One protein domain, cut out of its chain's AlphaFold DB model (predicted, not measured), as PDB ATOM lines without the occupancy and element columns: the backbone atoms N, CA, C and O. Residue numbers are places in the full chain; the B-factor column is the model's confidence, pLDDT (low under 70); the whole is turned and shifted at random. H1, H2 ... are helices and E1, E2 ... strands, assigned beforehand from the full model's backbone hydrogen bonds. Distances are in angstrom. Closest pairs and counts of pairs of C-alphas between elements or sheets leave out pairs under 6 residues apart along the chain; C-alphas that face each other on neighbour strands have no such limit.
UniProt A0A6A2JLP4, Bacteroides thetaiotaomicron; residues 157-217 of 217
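AT A GLANCE: This is residues 157 to 217 of the 217 residues of a protein of Bacteroides thetaiotaomicron (UniProt A0A6A2JLP4). A long, narrow hairpin of two strands, E1 and E2, makes the longest axis, and its turn, residues 178 to 183, sticks out free at one end. Toward the other end the short strand E3 lies beside the last part of E2, the small helix H1 only grazes the sheet, and the long loop of residues 194 to 207 joins E2 to E3. The printed part has 61 residues, with one named helix and three named strands in the order H1, E1, E2, E3; the sheet's order is E1, E2, E3, all antiparallel. The class is mostly strand, though under half of the residues are in named elements. The whole is loose, with a radius of gyration of the C-alphas of 14.3 A, and elongated, spanning 46 by 25 by 17 A.

IN THESE COORDINATES: H1 is residues 158 to 161 and begins at C-alpha 158, at (10.657, -6.161, -31.088); it measures 5.0 A from first to last C-alpha. E1, residues 170 to 177, begins at C-alpha 170, at (14.924, -10.723, -42.719), and is 22.1 A long. E2, residues 184 to 193, is the longest strand by residues, at 25.7 A, and bends by 58 degrees at residue 187. E3, residues 208 to 211, is 10.0 A long and ends at C-alpha 211, at (4.598, -13.124, -48.582).

HOW THE PARTS SIT: E1, E2 and E3 form a meander, each strand the antiparallel neighbour of the one before. E1 and E2 are a hairpin, with 165 degrees between their directions. Their C-alphas 171 and 191 face each other at 4.6 A, and N 172 and O 190 are within hydrogen-bond range at 2.8 A. E2 and E3 are a hairpin too, at 150 degrees; C-alphas 190 and 211 face each other at 4.7 A, and N 191 and O 210 are 2.8 A apart. E1 and E3 are the edge strands and are apart. H1 is only just on the sheet, with 5 pairs of C-alphas within 10 A, and only grazes it with residues 160 to 161. H1 is too short for any O i to N i+4 pair, and its one O i to N i+3 pair is not within hydrogen-bond range.

THE WHOLE: The two C-alphas farthest apart, those of Leu 180 and Gly 197, are 45.8 A apart. The printed part has no cut and ends at residue 217, the chain's last. The links H1 to E1 and E1 to E2 are short; the link E2 to E3, 14 residues, is long. The mean pLDDT of the printed part is 74.1, with residues 195 to 208 and 212 to 217 under 70.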
ATOM      1  N   SER A 157      14.323  -5.546 -34.275       89.44
ATOM      2  CA  SER A 157      13.247  -4.804 -33.619       89.44
ATOM      3  C   SER A 157      12.294  -5.762 -32.886       89.44
ATOM      4  O   SER A 157      12.106  -6.897 -33.340       89.44
ATOM      5  N   PRO A 158      11.619  -5.321 -31.805       90.06
ATOM      6  CA  PRO A 158      10.657  -6.161 -31.088       90.06
ATOM      7  C   PRO A 158       9.563  -6.741 -31.995       90.06
ATOM      8  O   PRO A 158       9.180  -7.898 -31.847       90.06
ATOM      9  N   PHE A 159       9.106  -5.965 -32.984       91.31
ATOM     10  CA  PHE A 159       8.121  -6.419 -33.964       91.31
ATOM     11  C   PHE A 159       8.656  -7.563 -34.833       91.31
ATOM     12  O   PHE A 159       8.014  -8.604 -34.938       91.31
ATOM     13  N   ILE A 160       9.844  -7.405 -35.425       88.75
ATOM     14  CA  ILE A 160      10.439  -8.442 -36.280       88.75
ATOM     15  C   ILE A 160      10.822  -9.680 -35.454       88.75
ATOM     16  O   ILE A 160      10.661 -10.803 -35.922       88.75
ATOM     17  N   SER A 161      11.251  -9.497 -34.205       88.31
ATOM     18  CA  SER A 161      11.568 -10.585 -33.271       88.31
ATOM     19  C   SER A 161      10.337 -11.414 -32.869       88.31
ATOM     20  O   SER A 161      10.465 -12.596 -32.562       88.31
ATOM     21  N   SER A 162       9.123 -10.848 -32.937       89.69
ATOM     22  CA  SER A 162       7.889 -11.575 -32.591       89.69
ATOM     23  C   SER A 162       7.592 -12.784 -33.493       89.69
ATOM     24  O   SER A 162       6.870 -13.686 -33.074       89.69
ATOM     25  N   PHE A 163       8.169 -12.837 -34.699       86.50
ATOM     26  CA  PHE A 163       8.028 -13.975 -35.613       86.50
ATOM     27  C   PHE A 163       8.949 -15.145 -35.240       86.50
ATOM     28  O   PHE A 163       8.545 -16.302 -35.331       86.50
ATOM     29  N   CYS A 164      10.181 -14.849 -34.824       82.69
ATOM     30  CA  CYS A 164      11.119 -15.801 -34.239       82.69
ATOM     31  C   CYS A 164      12.167 -15.020 -33.441       82.69
ATOM     32  O   CYS A 164      12.947 -14.263 -34.020       82.69
ATOM     33  N   SER A 165      12.188 -15.194 -32.123       82.50
ATOM     34  CA  SER A 165      13.094 -14.454 -31.236       82.50
ATOM     35  C   SER A 165      14.483 -15.082 -31.135       82.50
ATOM     36  O   SER A 165      15.434 -14.429 -30.713       82.50
ATOM     37  N   THR A 166      14.609 -16.350 -31.525       75.25
ATOM     38  CA  THR A 166      15.833 -17.149 -31.395       75.25
ATOM     39  C   THR A 166      16.680 -17.170 -32.670       75.25
ATOM     40  O   THR A 166      17.775 -17.727 -32.656       75.25
ATOM     41  N   ALA A 167      16.204 -16.556 -33.757       74.12
ATOM     42  CA  ALA A 167      16.893 -16.480 -35.041       74.12
ATOM     43  C   ALA A 167      16.650 -15.132 -35.733       74.12
ATOM     44  O   ALA A 167      15.678 -14.436 -35.441       74.12
ATOM     45  N   ILE A 168      17.530 -14.765 -36.672       80.06
ATOM     46  CA  ILE A 168      17.361 -13.551 -37.478       80.06
ATOM     47  C   ILE A 168      16.240 -13.751 -38.499       80.06
ATOM     48  O   ILE A 168      16.276 -14.678 -39.308       80.06
ATOM     49  N   ASN A 169      15.279 -12.836 -38.479       84.69
ATOM     50  CA  ASN A 169      14.254 -12.663 -39.490       84.69
ATOM     51  C   ASN A 169      14.661 -11.509 -40.411       84.69
ATOM     52  O   ASN A 169      15.116 -10.457 -39.952       84.69
ATOM     53  N   THR A 170      14.460 -11.683 -41.712       86.19
ATOM     54  CA  THR A 170      14.924 -10.723 -42.719       86.19
ATOM     55  C   THR A 170      13.805 -10.357 -43.674       86.19
ATOM     56  O   THR A 170      13.153 -11.219 -44.264       86.19
ATOM     57  N   LEU A 171      13.620  -9.056 -43.887       89.19
ATOM     58  CA  LEU A 171      12.800  -8.539 -44.974       89.19
ATOM     59  C   LEU A 171      13.624  -8.525 -46.267       89.19
ATOM     60  O   LEU A 171      14.664  -7.872 -46.335       89.19
ATOM     61  N   ARG A 172      13.155  -9.216 -47.307       87.00
ATOM     62  CA  ARG A 172      13.775  -9.199 -48.635       87.00
ATOM     63  C   ARG A 172      12.851  -8.529 -49.638       87.00
ATOM     64  O   ARG A 172      11.707  -8.946 -49.813       87.00
ATOM     65  N   LEU A 173      13.381  -7.515 -50.310       89.50
ATOM     66  CA  LEU A 173      12.696  -6.766 -51.357       89.50
ATOM     67  C   LEU A 173      13.372  -7.037 -52.701       89.50
ATOM     68  O   LEU A 173      14.599  -7.067 -52.787       89.50
ATOM     69  N   CYS A 174      12.567  -7.211 -53.744       87.06
ATOM     70  CA  CYS A 174      13.005  -7.120 -55.129       87.06
ATOM     71  C   CYS A 174      12.557  -5.766 -55.678       87.06
ATOM     72  O   CYS A 174      11.377  -5.410 -55.592       87.06
ATOM     73  N   LEU A 175      13.517  -4.993 -56.181       89.62
ATOM     74  CA  LEU A 175      13.306  -3.641 -56.678       89.62
ATOM     75  C   LEU A 175      13.610  -3.594 -58.172       89.62
ATOM     76  O   LEU A 175      14.632  -4.102 -58.624       89.62
ATOM     77  N   TYR A 176      12.745  -2.924 -58.923       88.88
ATOM     78  CA  TYR A 176      12.945  -2.605 -60.329       88.88
ATOM     79  C   TYR A 176      13.031  -1.091 -60.497       88.88
ATOM     80  O   TYR A 176      12.122  -0.374 -60.078       88.88
ATOM     81  N   LYS A 177      14.099  -0.608 -61.137       90.50
ATOM     82  CA  LYS A 177      14.192   0.779 -61.593       90.50
ATOM     83  C   LYS A 177      13.722   0.855 -63.041       90.50
ATOM     84  O   LYS A 177      14.334   0.268 -63.930       90.50
ATOM     85  N   SER A 178      12.635   1.576 -63.272       89.19
ATOM     86  CA  SER A 178      12.018   1.725 -64.586       89.19
ATOM     87  C   SER A 178      12.964   2.377 -65.587       89.19
ATOM     88  O   SER A 178      13.451   3.483 -65.365       89.19
ATOM     89  N   VAL A 179      13.175   1.723 -66.729       88.88
ATOM     90  CA  VAL A 179      13.976   2.283 -67.835       88.88
ATOM     91  C   VAL A 179      13.228   3.371 -68.610       88.88
ATOM     92  O   VAL A 179      13.838   4.092 -69.390       88.88
ATOM     93  N   LEU A 180      11.912   3.492 -68.400       90.75
ATOM     94  CA  LEU A 180      11.061   4.459 -69.098       90.75
ATOM     95  C   LEU A 180      11.059   5.827 -68.416       90.75
ATOM     96  O   LEU A 180      11.056   6.852 -69.088       90.75
ATOM     97  N   ASN A 181      11.024   5.839 -67.083       94.00
ATOM     98  CA  ASN A 181      10.847   7.062 -66.297       94.00
ATOM     99  C   ASN A 181      11.762   7.157 -65.063       94.00
ATOM    100  O   ASN A 181      11.754   8.176 -64.385       94.00
ATOM    101  N   GLY A 182      12.572   6.134 -64.772       90.81
ATOM    102  CA  GLY A 182      13.520   6.139 -63.655       90.81
ATOM    103  C   GLY A 182      12.937   5.769 -62.289       90.81
ATOM    104  O   GLY A 182      13.711   5.654 -61.337       90.81
ATOM    105  N   ASP A 183      11.624   5.540 -62.189       94.00
ATOM    106  CA  ASP A 183      10.944   5.246 -60.923       94.00
ATOM    107  C   ASP A 183      11.324   3.878 -60.350       94.00
ATOM    108  O   ASP A 183      11.461   2.890 -61.079       94.00
ATOM    109  N   TRP A 184      11.398   3.797 -59.022       91.75
ATOM    110  CA  TRP A 184      11.588   2.542 -58.300       91.75
ATOM    111  C   TRP A 184      10.254   1.858 -58.007       91.75
ATOM    112  O   TRP A 184       9.321   2.465 -57.481       91.75
ATOM    113  N   LYS A 185      10.175   0.562 -58.304       89.69
ATOM    114  CA  LYS A 185       9.014  -0.287 -58.034       89.69
ATOM    115  C   LYS A 185       9.435  -1.493 -57.208       89.69
ATOM    116  O   LYS A 185      10.363  -2.202 -57.582       89.69
ATOM    117  N   VAL A 186       8.722  -1.751 -56.116       88.06
ATOM    118  CA  VAL A 186       8.813  -3.031 -55.402       88.06
ATOM    119  C   VAL A 186       8.042  -4.062 -56.217       88.06
ATOM    120  O   VAL A 186       6.829  -3.929 -56.380       88.06
ATOM    121  N   THR A 187       8.741  -5.054 -56.763       82.56
ATOM    122  CA  THR A 187       8.146  -6.124 -57.581       82.56
ATOM    123  C   THR A 187       7.829  -7.365 -56.760       82.56
ATOM    124  O   THR A 187       6.904  -8.099 -57.093       82.56
ATOM    125  N   ALA A 188       8.557  -7.579 -55.664       81.19
ATOM    126  CA  ALA A 188       8.277  -8.624 -54.692       81.19
ATOM    127  C   ALA A 188       8.792  -8.229 -53.305       81.19
ATOM    128  O   ALA A 188       9.815  -7.553 -53.176       81.19
ATOM    129  N   SER A 189       8.104  -8.694 -52.268       85.81
ATOM    130  CA  SER A 189       8.509  -8.528 -50.875       85.81
ATOM    131  C   SER A 189       8.170  -9.770 -50.069       85.81
ATOM    132  O   SER A 189       7.031 -10.240 -50.085       85.81
ATOM    133  N   VAL A 190       9.157 -10.288 -49.346       86.06
ATOM    134  CA  VAL A 190       8.985 -11.456 -48.481       86.06
ATOM    135  C   VAL A 190       9.649 -11.219 -47.135       86.06
ATOM    136  O   VAL A 190      10.748 -10.668 -47.061       86.06
ATOM    137  N   LEU A 191       8.995 -11.662 -46.069       87.06
ATOM    138  CA  LEU A 191       9.615 -11.832 -44.764       87.06
ATOM    139  C   LEU A 191      10.116 -13.273 -44.668       87.06
ATOM    140  O   LEU A 191       9.343 -14.223 -44.776       87.06
ATOM    141  N   ARG A 192      11.422 -13.434 -44.478       83.62
ATOM    142  CA  ARG A 192      12.048 -14.717 -44.169       83.62
ATOM    143  C   ARG A 192      12.140 -14.840 -42.661       83.62
ATOM    144  O   ARG A 192      12.799 -14.024 -42.024       83.62
ATOM    145  N   VAL A 193      11.460 -15.838 -42.116       83.12
ATOM    146  CA  VAL A 193      11.484 -16.153 -40.692       83.12
ATOM    147  C   VAL A 193      12.601 -17.162 -40.459       83.12
ATOM    148  O   VAL A 193      12.636 -18.209 -41.110       83.12
ATOM    149  N   GLY A 194      13.531 -16.827 -39.567       71.69
ATOM    150  CA  GLY A 194      14.624 -17.712 -39.187       71.69
ATOM    151  C   GLY A 194      14.102 -19.016 -38.580       71.69
ATOM    152  O   GLY A 194      12.977 -19.094 -38.088       71.69
ATOM    153  N   LYS A 195      14.913 -20.075 -38.632       68.56
ATOM    154  CA  LYS A 195      14.570 -21.337 -37.972       68.56
ATOM    155  C   LYS A 195      14.988 -21.275 -36.508       68.56
ATOM    156  O   LYS A 195      16.131 -20.932 -36.219       68.56
ATOM    157  N   GLU A 196      14.091 -21.662 -35.610       62.69
ATOM    158  CA  GLU A 196      14.366 -21.710 -34.173       62.69
ATOM    159  C   GLU A 196      15.656 -22.492 -33.865       62.69
ATOM    160  O   GLU A 196      15.870 -23.599 -34.367       62.69
ATOM    161  N   GLY A 197      16.544 -21.876 -33.079       54.94
ATOM    162  CA  GLY A 197      17.848 -22.438 -32.710       54.94
ATOM    163  C   GLY A 197      18.946 -22.335 -33.778       54.94
ATOM    164  O   GLY A 197      20.088 -22.693 -33.494       54.94
ATOM    165  N   ASN A 198      18.652 -21.824 -34.981       57.03
ATOM    166  CA  ASN A 198      19.657 -21.554 -36.009       57.03
ATOM    167  C   ASN A 198      20.071 -20.081 -36.015       57.03
ATOM    168  O   ASN A 198      19.247 -19.175 -36.095       57.03
ATOM    169  N   VAL A 199      21.382 -19.846 -36.036       54.16
ATOM    170  CA  VAL A 199      21.947 -18.488 -36.018       54.16
ATOM    171  C   VAL A 199      22.011 -17.842 -37.417       54.16
ATOM    172  O   VAL A 199      22.247 -16.643 -37.535       54.16
ATOM    173  N   VAL A 200      21.788 -18.612 -38.493       51.62
ATOM    174  CA  VAL A 200      21.890 -18.151 -39.893       51.62
ATOM    175  C   VAL A 200      20.554 -18.288 -40.622       51.62
ATOM    176  O   VAL A 200      19.926 -19.345 -40.590       51.62
ATOM    177  N   ASP A 201      20.144 -17.225 -41.319       45.72
ATOM    178  CA  ASP A 201      18.790 -17.062 -41.865       45.72
ATOM    179  C   ASP A 201      18.517 -17.785 -43.191       45.72
ATOM    180  O   ASP A 201      17.472 -17.546 -43.784       45.72
ATOM    181  N   ASN A 202      19.424 -18.613 -43.719       48.66
ATOM    182  CA  ASN A 202      19.341 -19.109 -45.099       48.66
ATOM    183  C   ASN A 202      17.988 -19.788 -45.410       48.66
ATOM    184  O   ASN A 202      17.548 -20.668 -44.681       48.66
ATOM    185  N   ALA A 203      17.340 -19.435 -46.529       36.91
ATOM    186  CA  ALA A 203      16.049 -20.011 -46.944       36.91
ATOM    187  C   ALA A 203      16.130 -21.540 -47.125       36.91
ATOM    188  O   ALA A 203      15.153 -22.253 -46.928       36.91
ATOM    189  N   HIS A 204      17.329 -22.047 -47.420       40.16
ATOM    190  CA  HIS A 204      17.636 -23.476 -47.498       40.16
ATOM    191  C   HIS A 204      17.909 -24.143 -46.133       40.16
ATOM    192  O   HIS A 204      18.066 -25.356 -46.078       40.16
ATOM    193  N   ALA A 205      17.950 -23.388 -45.030       43.53
ATOM    194  CA  ALA A 205      18.168 -23.889 -43.667       43.53
ATOM    195  C   ALA A 205      16.858 -24.201 -42.907       43.53
ATOM    196  O   ALA A 205      16.893 -24.492 -41.709       43.53
ATOM    197  N   GLY A 206      15.709 -24.177 -43.598       41.94
ATOM    198  CA  GLY A 206      14.418 -24.639 -43.071       41.94
ATOM    199  C   GLY A 206      13.608 -23.596 -42.294       41.94
ATOM    200  O   GLY A 206      12.811 -23.983 -41.444       41.94
ATOM    201  N   GLY A 207      13.833 -22.303 -42.549       56.75
ATOM    202  CA  GLY A 207      12.973 -21.212 -42.071       56.75
ATOM    203  C   GLY A 207      11.702 -21.038 -42.918       56.75
ATOM    204  O   GLY A 207      11.590 -21.599 -44.008       56.75
ATOM    205  N   GLY A 208      10.738 -20.260 -42.419       67.50
ATOM    206  CA  GLY A 208       9.478 -19.967 -43.115       67.50
ATOM    207  C   GLY A 208       9.572 -18.746 -44.036       67.50
ATOM    208  O   GLY A 208      10.371 -17.839 -43.800       67.50
ATOM    209  N   ILE A 209       8.736 -18.688 -45.076       73.94
ATOM    210  CA  ILE A 209       8.598 -17.509 -45.948       73.94
ATOM    211  C   ILE A 209       7.166 -16.987 -45.840       73.94
ATOM    212  O   ILE A 209       6.213 -17.716 -46.099       73.94
ATOM    213  N   LEU A 210       7.026 -15.713 -45.478       72.94
ATOM    214  CA  LEU A 210       5.758 -14.994 -45.463       72.94
ATOM    215  C   LEU A 210       5.753 -13.975 -46.606       72.94
ATOM    216  O   LEU A 210       6.597 -13.077 -46.661       72.94
ATOM    217  N   HIS A 211       4.798 -14.108 -47.523       70.69
ATOM    218  CA  HIS A 211       4.598 -13.124 -48.582       70.69
ATOM    219  C   HIS A 211       3.972 -11.863 -48.002       70.69
ATOM    220  O   HIS A 211       2.901 -11.902 -47.398       70.69
ATOM    221  N   LEU A 212       4.631 -10.731 -48.224       69.94
ATOM    222  CA  LEU A 212       4.071  -9.437 -47.877       69.94
ATOM    223  C   LEU A 212       3.311  -8.950 -49.101       69.94
ATOM    224  O   LEU A 212       3.900  -8.423 -50.045       69.94
ATOM    225  N   CYS A 213       2.007  -9.219 -49.118       56.62
ATOM    226  CA  CYS A 213       1.144  -8.747 -50.185       56.62
ATOM    227  C   CYS A 213       0.932  -7.241 -50.020       56.62
ATOM    228  O   CYS A 213       0.569  -6.764 -48.942       56.62
ATOM    229  N   ARG A 214       1.152  -6.485 -51.094       50.06
ATOM    230  CA  ARG A 214       0.804  -5.070 -51.135       50.06
ATOM    231  C   ARG A 214      -0.722  -4.987 -51.187       50.06
ATOM    232  O   ARG A 214      -1.308  -5.255 -52.231       50.06
ATOM    233  N   THR A 215      -1.374  -4.594 -50.095       38.72
ATOM    234  CA  THR A 215      -2.679  -3.939 -50.223       38.72
ATOM    235  C   THR A 215      -2.414  -2.651 -50.991       38.72
ATOM    236  O   THR A 215      -1.790  -1.732 -50.464       38.72
ATOM    237  N   LEU A 216      -2.759  -2.645 -52.279       34.97
ATOM    238  CA  LEU A 216      -2.774  -1.438 -53.095       34.97
ATOM    239  C   LEU A 216      -3.738  -0.457 -52.415       34.97
ATOM    240  O   LEU A 216      -4.945  -0.687 -52.411       34.97
ATOM    241  N   GLY A 217      -3.175   0.561 -51.769       31.41
ATOM    242  CA  GLY A 217      -3.850   1.830 -51.517       31.41
ATOM    243  C   GLY A 217      -3.622   2.758 -52.695       31.41
ATOM    244  O   GLY A 217      -2.540   2.633 -53.323       31.41
TER     245      GLY A 217